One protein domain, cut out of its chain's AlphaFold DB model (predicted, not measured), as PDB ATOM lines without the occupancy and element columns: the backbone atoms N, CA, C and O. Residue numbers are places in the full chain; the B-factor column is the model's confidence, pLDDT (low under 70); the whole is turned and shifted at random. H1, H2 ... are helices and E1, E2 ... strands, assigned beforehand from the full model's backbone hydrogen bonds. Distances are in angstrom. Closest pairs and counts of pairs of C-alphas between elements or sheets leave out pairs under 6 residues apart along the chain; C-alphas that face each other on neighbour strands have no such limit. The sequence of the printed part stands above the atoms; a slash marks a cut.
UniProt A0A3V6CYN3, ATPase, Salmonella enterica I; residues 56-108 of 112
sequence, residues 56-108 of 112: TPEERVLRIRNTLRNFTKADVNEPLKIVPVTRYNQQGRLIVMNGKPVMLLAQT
ATOM      1  N   THR A  56     167.527 123.860 171.160       84.38
ATOM      2  CA  THR A  56     167.307 122.699 172.033       84.38
ATOM      3  C   THR A  56     165.916 122.097 171.774       84.38
ATOM      4  O   THR A  56     165.035 122.770 171.219       84.38
ATOM      5  N   PRO A  57     165.685 120.812 172.096       83.62
ATOM      6  CA  PRO A  57     164.356 120.213 171.987       83.62
ATOM      7  C   PRO A  57     163.273 121.028 172.715       83.62
ATOM      8  O   PRO A  57     162.183 121.228 172.182       83.62
ATOM      9  N   GLU A  58     163.592 121.582 173.881       89.25
ATOM     10  CA  GLU A  58     162.680 122.372 174.710       89.25
ATOM     11  C   GLU A  58     162.335 123.707 174.040       89.25
ATOM     12  O   GLU A  58     161.158 124.046 173.893       89.25
ATOM     13  N   GLU A  59     163.344 124.438 173.557       89.75
ATOM     14  CA  GLU A  59     163.161 125.691 172.813       89.75
ATOM     15  C   GLU A  59     162.312 125.485 171.560       89.75
ATOM     16  O   GLU A  59     161.458 126.307 171.218       89.75
ATOM     17  N   ARG A  60     162.517 124.356 170.881       88.25
ATOM     18  CA  ARG A  60     161.774 123.971 169.682       88.25
ATOM     19  C   ARG A  60     160.300 123.742 169.991       88.25
ATOM     20  O   ARG A  60     159.447 124.279 169.284       88.25
ATOM     21  N   VAL A  61     159.994 123.015 171.065       90.75
ATOM     22  CA  VAL A  61     158.613 122.803 171.529       90.75
ATOM     23  C   VAL A  61     157.965 124.129 171.920       90.75
ATOM     24  O   VAL A  61     156.835 124.401 171.512       90.75
ATOM     25  N   LEU A  62     158.673 124.982 172.664       93.38
ATOM     26  CA  LEU A  62     158.168 126.298 173.064       93.38
ATOM     27  C   LEU A  62     157.868 127.184 171.855       93.38
ATOM     28  O   LEU A  62     156.808 127.810 171.793       93.38
ATOM     29  N   ARG A  63     158.759 127.195 170.862       91.12
ATOM     30  CA  ARG A  63     158.561 127.941 169.619       91.12
ATOM     31  C   ARG A  63     157.328 127.458 168.868       91.12
ATOM     32  O   ARG A  63     156.501 128.284 168.503       91.12
ATOM     33  N   ILE A  64     157.181 126.147 168.674       92.38
ATOM     34  CA  ILE A  64     156.020 125.569 167.979       92.38
ATOM     35  C   ILE A  64     154.735 125.884 168.744       92.38
ATOM     36  O   ILE A  64     153.764 126.330 168.138       92.38
ATOM     37  N   ARG A  65     154.733 125.741 170.075       94.25
ATOM     38  CA  ARG A  65     153.589 126.112 170.919       94.25
ATOM     39  C   ARG A  65     153.191 127.571 170.701       94.25
ATOM     40  O   ARG A  65     152.013 127.851 170.504       94.25
ATOM     41  N   ASN A  66     154.154 128.491 170.709       94.25
ATOM     42  CA  ASN A  66     153.892 129.914 170.491       94.25
ATOM     43  C   ASN A  66     153.374 130.194 169.075       94.25
ATOM     44  O   ASN A  66     152.438 130.972 168.919       94.25
ATOM     45  N   THR A  67     153.924 129.524 168.061       92.69
ATOM     46  CA  THR A  67     153.421 129.595 166.683       92.69
ATOM     47  C   THR A  67     151.961 129.155 166.612       92.69
ATOM     48  O   THR A  67     151.130 129.901 166.103       92.69
ATOM     49  N   LEU A  68     151.625 127.992 167.181       93.38
ATOM     50  CA  LEU A  68     150.270 127.434 167.155       93.38
ATOM     51  C   LEU A  68     149.255 128.273 167.942       93.38
ATOM     52  O   LEU A  68     148.088 128.313 167.570       93.38
ATOM     53  N   ARG A  69     149.668 128.994 168.993       94.44
ATOM     54  CA  ARG A  69     148.770 129.928 169.705       94.44
ATOM     55  C   ARG A  69     148.267 131.069 168.822       94.44
ATOM     56  O   ARG A  69     147.209 131.618 169.109       94.44
ATOM     57  N   ASN A  70     148.998 131.403 167.761       93.38
ATOM     58  CA  ASN A  70     148.605 132.436 166.804       93.38
ATOM     59  C   ASN A  70     147.742 131.881 165.656       93.38
ATOM     60  O   ASN A  70     147.408 132.620 164.728       93.38
ATOM     61  N   PHE A  71     147.414 130.585 165.677       94.50
ATOM     62  CA  PHE A  71     146.615 129.943 164.639       94.50
ATOM     63  C   PHE A  71     145.133 130.012 164.993       94.50
ATOM     64  O   PHE A  71     144.727 129.911 166.150       94.50
ATOM     65  N   THR A  72     144.310 130.182 163.967       94.75
ATOM     66  CA  THR A  72     142.855 130.153 164.091       94.75
ATOM     67  C   THR A  72     142.345 128.716 164.010       94.75
ATOM     68  O   THR A  72     143.041 127.812 163.550       94.75
ATOM     69  N   LYS A  73     141.082 128.496 164.393       92.88
ATOM     70  CA  LYS A  73     140.443 127.177 164.278       92.88
ATOM     71  C   LYS A  73     140.426 126.654 162.834       92.88
ATOM     72  O   LYS A  73     140.592 125.461 162.627       92.88
ATOM     73  N   ALA A  74     140.261 127.545 161.855       93.00
ATOM     74  CA  ALA A  74     140.315 127.182 160.441       93.00
ATOM     75  C   ALA A  74     141.710 126.686 160.037       93.00
ATOM     76  O   ALA A  74     141.813 125.710 159.305       93.00
ATOM     77  N   ASP A  75     142.772 127.302 160.569       91.88
ATOM     78  CA  ASP A  75     144.139 126.874 160.272       91.88
ATOM     79  C   ASP A  75     144.414 125.463 160.803       91.88
ATOM     80  O   ASP A  75     144.960 124.637 160.083       91.88
ATOM     81  N   VAL A  76     143.998 125.173 162.041       90.38
ATOM     82  CA  VAL A  76     144.268 123.888 162.716       90.38
ATOM     83  C   VAL A  76     143.478 122.716 162.125       90.38
ATOM     84  O   VAL A  76     143.884 121.567 162.276       90.38
ATOM     85  N   ASN A  77     142.377 122.991 161.428       93.31
ATOM     86  CA  ASN A  77     141.585 121.961 160.754       93.31
ATOM     87  C   ASN A  77     142.234 121.452 159.457       93.31
ATOM     88  O   ASN A  77     141.855 120.390 158.965       93.31
ATOM     89  N   GLU A  78     143.191 122.190 158.893       93.75
ATOM     90  CA  GLU A  78     143.912 121.764 157.697       93.75
ATOM     91  C   GLU A  78     145.035 120.776 158.053       93.75
ATOM     92  O   GLU A  78     145.765 120.983 159.029       93.75
ATOM     93  N   PRO A  79     145.246 119.720 157.247       94.44
ATOM     94  CA  PRO A  79     146.339 118.790 157.474       94.44
ATOM     95  C   PRO A  79     147.699 119.477 157.309       94.44
ATOM     96  O   PRO A  79     147.885 120.377 156.482       94.44
ATOM     97  N   LEU A  80     148.683 118.996 158.070       94.69
ATOM     98  CA  LEU A  80     150.077 119.400 157.910       94.69
ATOM     99  C   LEU A  80     150.588 118.966 156.529       94.69
ATOM    100  O   LEU A  80     150.445 117.809 156.132       94.69
ATOM    101  N   LYS A  81     151.222 119.892 155.813       95.56
ATOM    102  CA  LYS A  81     151.865 119.656 154.517       95.56
ATOM    103  C   LYS A  81     153.361 119.892 154.656       95.56
ATOM    104  O   LYS A  81     153.791 120.819 155.341       95.56
ATOM    105  N   ILE A  82     154.156 119.054 154.000       94.88
ATOM    106  CA  ILE A  82     155.615 119.158 154.010       94.88
ATOM    107  C   ILE A  82     156.066 119.704 152.660       94.88
ATOM    108  O   ILE A  82     155.791 119.109 151.621       94.88
ATOM    109  N   VAL A  83     156.777 120.826 152.685       94.81
ATOM    110  CA  VAL A  83     157.318 121.484 151.496       94.81
ATOM    111  C   VAL A  83     158.847 121.408 151.545       94.81
ATOM    112  O   VAL A  83     159.446 121.848 152.533       94.81
ATOM    113  N   PRO A  84     159.516 120.841 150.524       93.69
ATOM    114  CA  PRO A  84     160.969 120.893 150.439       93.69
ATOM    115  C   PRO A  84     161.412 122.342 150.217       93.69
ATOM    116  O   PRO A  84     160.875 123.041 149.360       93.69
ATOM    117  N   VAL A  85     162.388 122.802 150.996       91.56
ATOM    118  CA  VAL A  85     162.918 124.167 150.894       91.56
ATOM    119  C   VAL A  85     164.439 124.151 150.912       91.56
ATOM    120  O   VAL A  85     165.047 123.330 151.595       91.56
ATOM    121  N   THR A  86     165.048 125.092 150.197       90.38
ATOM    122  CA  THR A  86     166.496 125.322 150.223       90.38
ATOM    123  C   THR A  86     166.742 126.714 150.776       90.38
ATOM    124  O   THR A  86     166.233 127.698 150.238       90.38
ATOM    125  N   ARG A  87     167.499 126.820 151.870       80.19
ATOM    126  CA  ARG A  87     167.819 128.101 152.505       80.19
ATOM    127  C   ARG A  87     169.292 128.126 152.884       80.19
ATOM    128  O   ARG A  87     169.772 127.191 153.508       80.19
ATOM    129  N   TYR A  88     170.002 129.193 152.508       79.19
ATOM    130  CA  TYR A  88     171.447 129.334 152.748       79.19
ATOM    131  C   TYR A  88     172.253 128.110 152.284       79.19
ATOM    132  O   TYR A  88     173.119 127.615 152.997       79.19
ATOM    133  N   ASN A  89     171.919 127.597 151.095       80.31
ATOM    134  CA  ASN A  89     172.506 126.387 150.514       80.31
ATOM    135  C   ASN A  89     172.328 125.104 151.356       80.31
ATOM    136  O   ASN A  89     172.985 124.099 151.102       80.31
ATOM    137  N   GLN A  90     171.434 125.120 152.349       81.62
ATOM    138  CA  GLN A  90     171.047 123.952 153.131       81.62
ATOM    139  C   GLN A  90     169.654 123.493 152.722       81.62
ATOM    140  O   GLN A  90     168.727 124.302 152.592       81.62
ATOM    141  N   GLN A  91     169.496 122.184 152.537       88.56
ATOM    142  CA  GLN A  91     168.179 121.600 152.333       88.56
ATOM    143  C   GLN A  91     167.403 121.567 153.652       88.56
ATOM    144  O   GLN A  91     167.960 121.479 154.750       88.56
ATOM    145  N   GLY A  92     166.086 121.630 153.542       89.25
ATOM    146  CA  GLY A  92     165.192 121.527 154.675       89.25
ATOM    147  C   GLY A  92     163.797 121.083 154.274       89.25
ATOM    148  O   GLY A  92     163.444 120.950 153.096       89.25
ATOM    149  N   ARG A  93     162.990 120.840 155.298       91.38
ATOM    150  CA  ARG A  93     161.570 120.524 155.185       91.38
ATOM    151  C   ARG A  93     160.798 121.571 155.970       91.38
ATOM    152  O   ARG A  93     160.966 121.697 157.183       91.38
ATOM    153  N   LEU A  94     159.987 122.350 155.270       92.44
ATOM    154  CA  LEU A  94     159.065 123.289 155.883       92.44
ATOM    155  C   LEU A  94     157.736 122.576 156.106       92.44
ATOM    156  O   LEU A  94     157.092 122.137 155.158       92.44
ATOM    157  N   ILE A  95     157.336 122.468 157.362       93.69
ATOM    158  CA  ILE A  95     156.034 121.953 157.752       93.69
ATOM    159  C   ILE A  95     155.086 123.146 157.838       93.69
ATOM    160  O   ILE A  95     155.327 124.089 158.603       93.69
ATOM    161  N   VAL A  96     154.021 123.107 157.045       95.12
ATOM    162  CA  VAL A  96     153.002 124.154 156.971       95.12
ATOM    163  C   VAL A  96     151.627 123.595 157.303       95.12
ATOM    164  O   VAL A  96     151.339 122.430 157.047       95.12
ATOM    165  N   MET A  97     150.762 124.443 157.839       95.44
ATOM    166  CA  MET A  97     149.361 124.140 158.116       95.44
ATOM    167  C   MET A  97     148.548 125.337 157.634       95.44
ATOM    168  O   MET A  97     148.868 126.478 157.965       95.44
ATOM    169  N   ASN A  98     147.578 125.083 156.755       94.19
ATOM    170  CA  ASN A  98     146.842 126.126 156.033       94.19
ATOM    171  C   ASN A  98     147.748 127.198 155.372       94.19
ATOM    172  O   ASN A  98     147.505 128.398 155.457       94.19
ATOM    173  N   GLY A  99     148.882 126.779 154.792       91.75
ATOM    174  CA  GLY A  99     149.870 127.683 154.177       91.75
ATOM    175  C   GLY A  99     150.736 128.486 155.162       91.75
ATOM    176  O   GLY A  99     151.696 129.129 154.737       91.75
ATOM    177  N   LYS A 100     150.466 128.421 156.471       94.62
ATOM    178  CA  LYS A 100     151.256 129.089 157.513       94.62
ATOM    179  C   LYS A 100     152.399 128.191 157.995       94.62
ATOM    180  O   LYS A 100     152.188 126.993 158.196       94.62
ATOM    181  N   PRO A 101     153.612 128.733 158.211       92.94
ATOM    182  CA  PRO A 101     154.752 127.945 158.664       92.94
ATOM    183  C   PRO A 101     154.581 127.527 160.127       92.94
ATOM    184  O   PRO A 101     154.421 128.371 161.005       92.94
ATOM    185  N   VAL A 102     154.667 126.224 160.390       93.38
ATOM    186  CA  VAL A 102     154.638 125.656 161.747       93.38
ATOM    187  C   VAL A 102     156.057 125.387 162.233       93.38
ATOM    188  O   VAL A 102     156.426 125.760 163.347       93.38
ATOM    189  N   MET A 103     156.871 124.756 161.384       90.94
ATOM    190  CA  MET A 103     158.208 124.304 161.749       90.94
ATOM    191  C   MET A 103     159.112 124.211 160.521       90.94
ATOM    192  O   MET A 103     158.679 123.780 159.457       90.94
ATOM    193  N   LEU A 104     160.384 124.573 160.684       88.56
ATOM    194  CA  LEU A 104     161.428 124.318 159.697       88.56
ATOM    195  C   LEU A 104     162.398 123.279 160.256       88.56
ATOM    196  O   LEU A 104     163.046 123.521 161.274       88.56
ATOM    197  N   LEU A 105     162.515 122.150 159.568       86.44
ATOM    198  CA  LEU A 105     163.539 121.147 159.821       86.44
ATOM    199  C   LEU A 105     164.704 121.394 158.865       86.44
ATOM    200  O   LEU A 105     164.554 121.262 157.650       86.44
ATOM    201  N   ALA A 106     165.848 121.792 159.414       83.44
ATOM    202  CA  ALA A 106     167.101 121.860 158.669       83.44
ATOM    203  C   ALA A 106     167.669 120.449 158.462       83.44
ATOM    204  O   ALA A 106     167.401 119.563 159.271       83.44
ATOM    205  N   GLN A 107     168.495 120.256 157.433       79.69
ATOM    206  CA  GLN A 107     169.143 118.975 157.122       79.69
ATOM    207  C   GLN A 107     169.840 118.318 158.321       79.69
ATOM    208  O   GLN A 107     169.763 117.110 158.493       79.69
ATOM    209  N   THR A 108     170.447 119.114 159.200       74.69
ATOM    210  CA  THR A 108     171.113 118.635 160.424       74.69
ATOM    211  C   THR A 108     170.160 118.060 161.476       74.69
ATOM    212  O   THR A 108     170.608 117.375 162.386       74.69
TER     213      THR A 108
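AT A GLANCE: This is residues 56 to 108 of the 112 residues of the protein "ATPase" of Salmonella enterica I (UniProt A0A3V6CYN3). A strongly twisted sheet of three strands, E1, E2 and E3, has one helix, H1, packed along its edge strand E3, which lies between H1 and E2. From H1 the printed part swings round one end of the sheet, through the short helix H2 that only grazes it, to enter E1 at the far edge. The printed part has 53 residues, with two named helices and then three named strands, H1 H2 E1 E2 E3; the sheet's order is E1, E2, E3, antiparallel throughout, and the class is mixed, helices and strands. The whole is only just compact, close to loose, with a radius of gyration of the C-alphas of 11.8 A and spans of 35 by 24 by 14 A.

IN THESE COORDINATES: H1, residues 57 to 69, begins with C-alpha 57 at (164.356, 120.213, 171.987) and is 18.5 A long from first to last C-alpha. H2 is residues 73 to 76, 5.3 A long. E1, residues 81 to 87, begins with C-alpha 81 at (151.865, 119.656, 154.517) and is 18.2 A long. E2, the longest strand, is residues 90 to 97, 22.3 A long. E3, residues 100 to 106, is 17.5 A long and ends with C-alpha 106 at (167.101, 121.860, 158.669).

HOW THE PARTS SIT: The three strands form a meander, each strand the antiparallel neighbour of the one before. E1 and E2 are a hairpin, at 148 degrees between their directions; N 83 and O 94 are within hydrogen-bond range at 2.8 A. E2 and E3 are a hairpin too, at 152 degrees, with N 95 and O 103 within hydrogen-bond range at 2.8 A. H1 is on the sheet, at a height over the sheet of 9.4 A. It runs along the strands over E3, at 7 degrees to it on the local plane; the closest C-alphas of the two are those of Ile 64 and Val 102, 6.4 A apart. H2 is only just on the sheet, with 5 pairs of C-alphas within 10 A, and only grazes it with residues 74 to 76; its closest C-alpha to E2 is that of Asp 75, 6.3 A from that of Met 97. H1 and H2 are only just apart, their closest C-alphas being 8.3 A from each other. In H1 every O i to N i+4 pair is within hydrogen-bond range; H2 is too short for such a pair, and its one O i to N i+3 pair is within range.

THE WHOLE: The two C-alphas farthest apart are those of Lys 73 and Asn 89, at 34.9 A. The printed part has no cut, and its four links between named elements are tight. The mean pLDDT of the printed part is 90.5, and no printed residue is under 70.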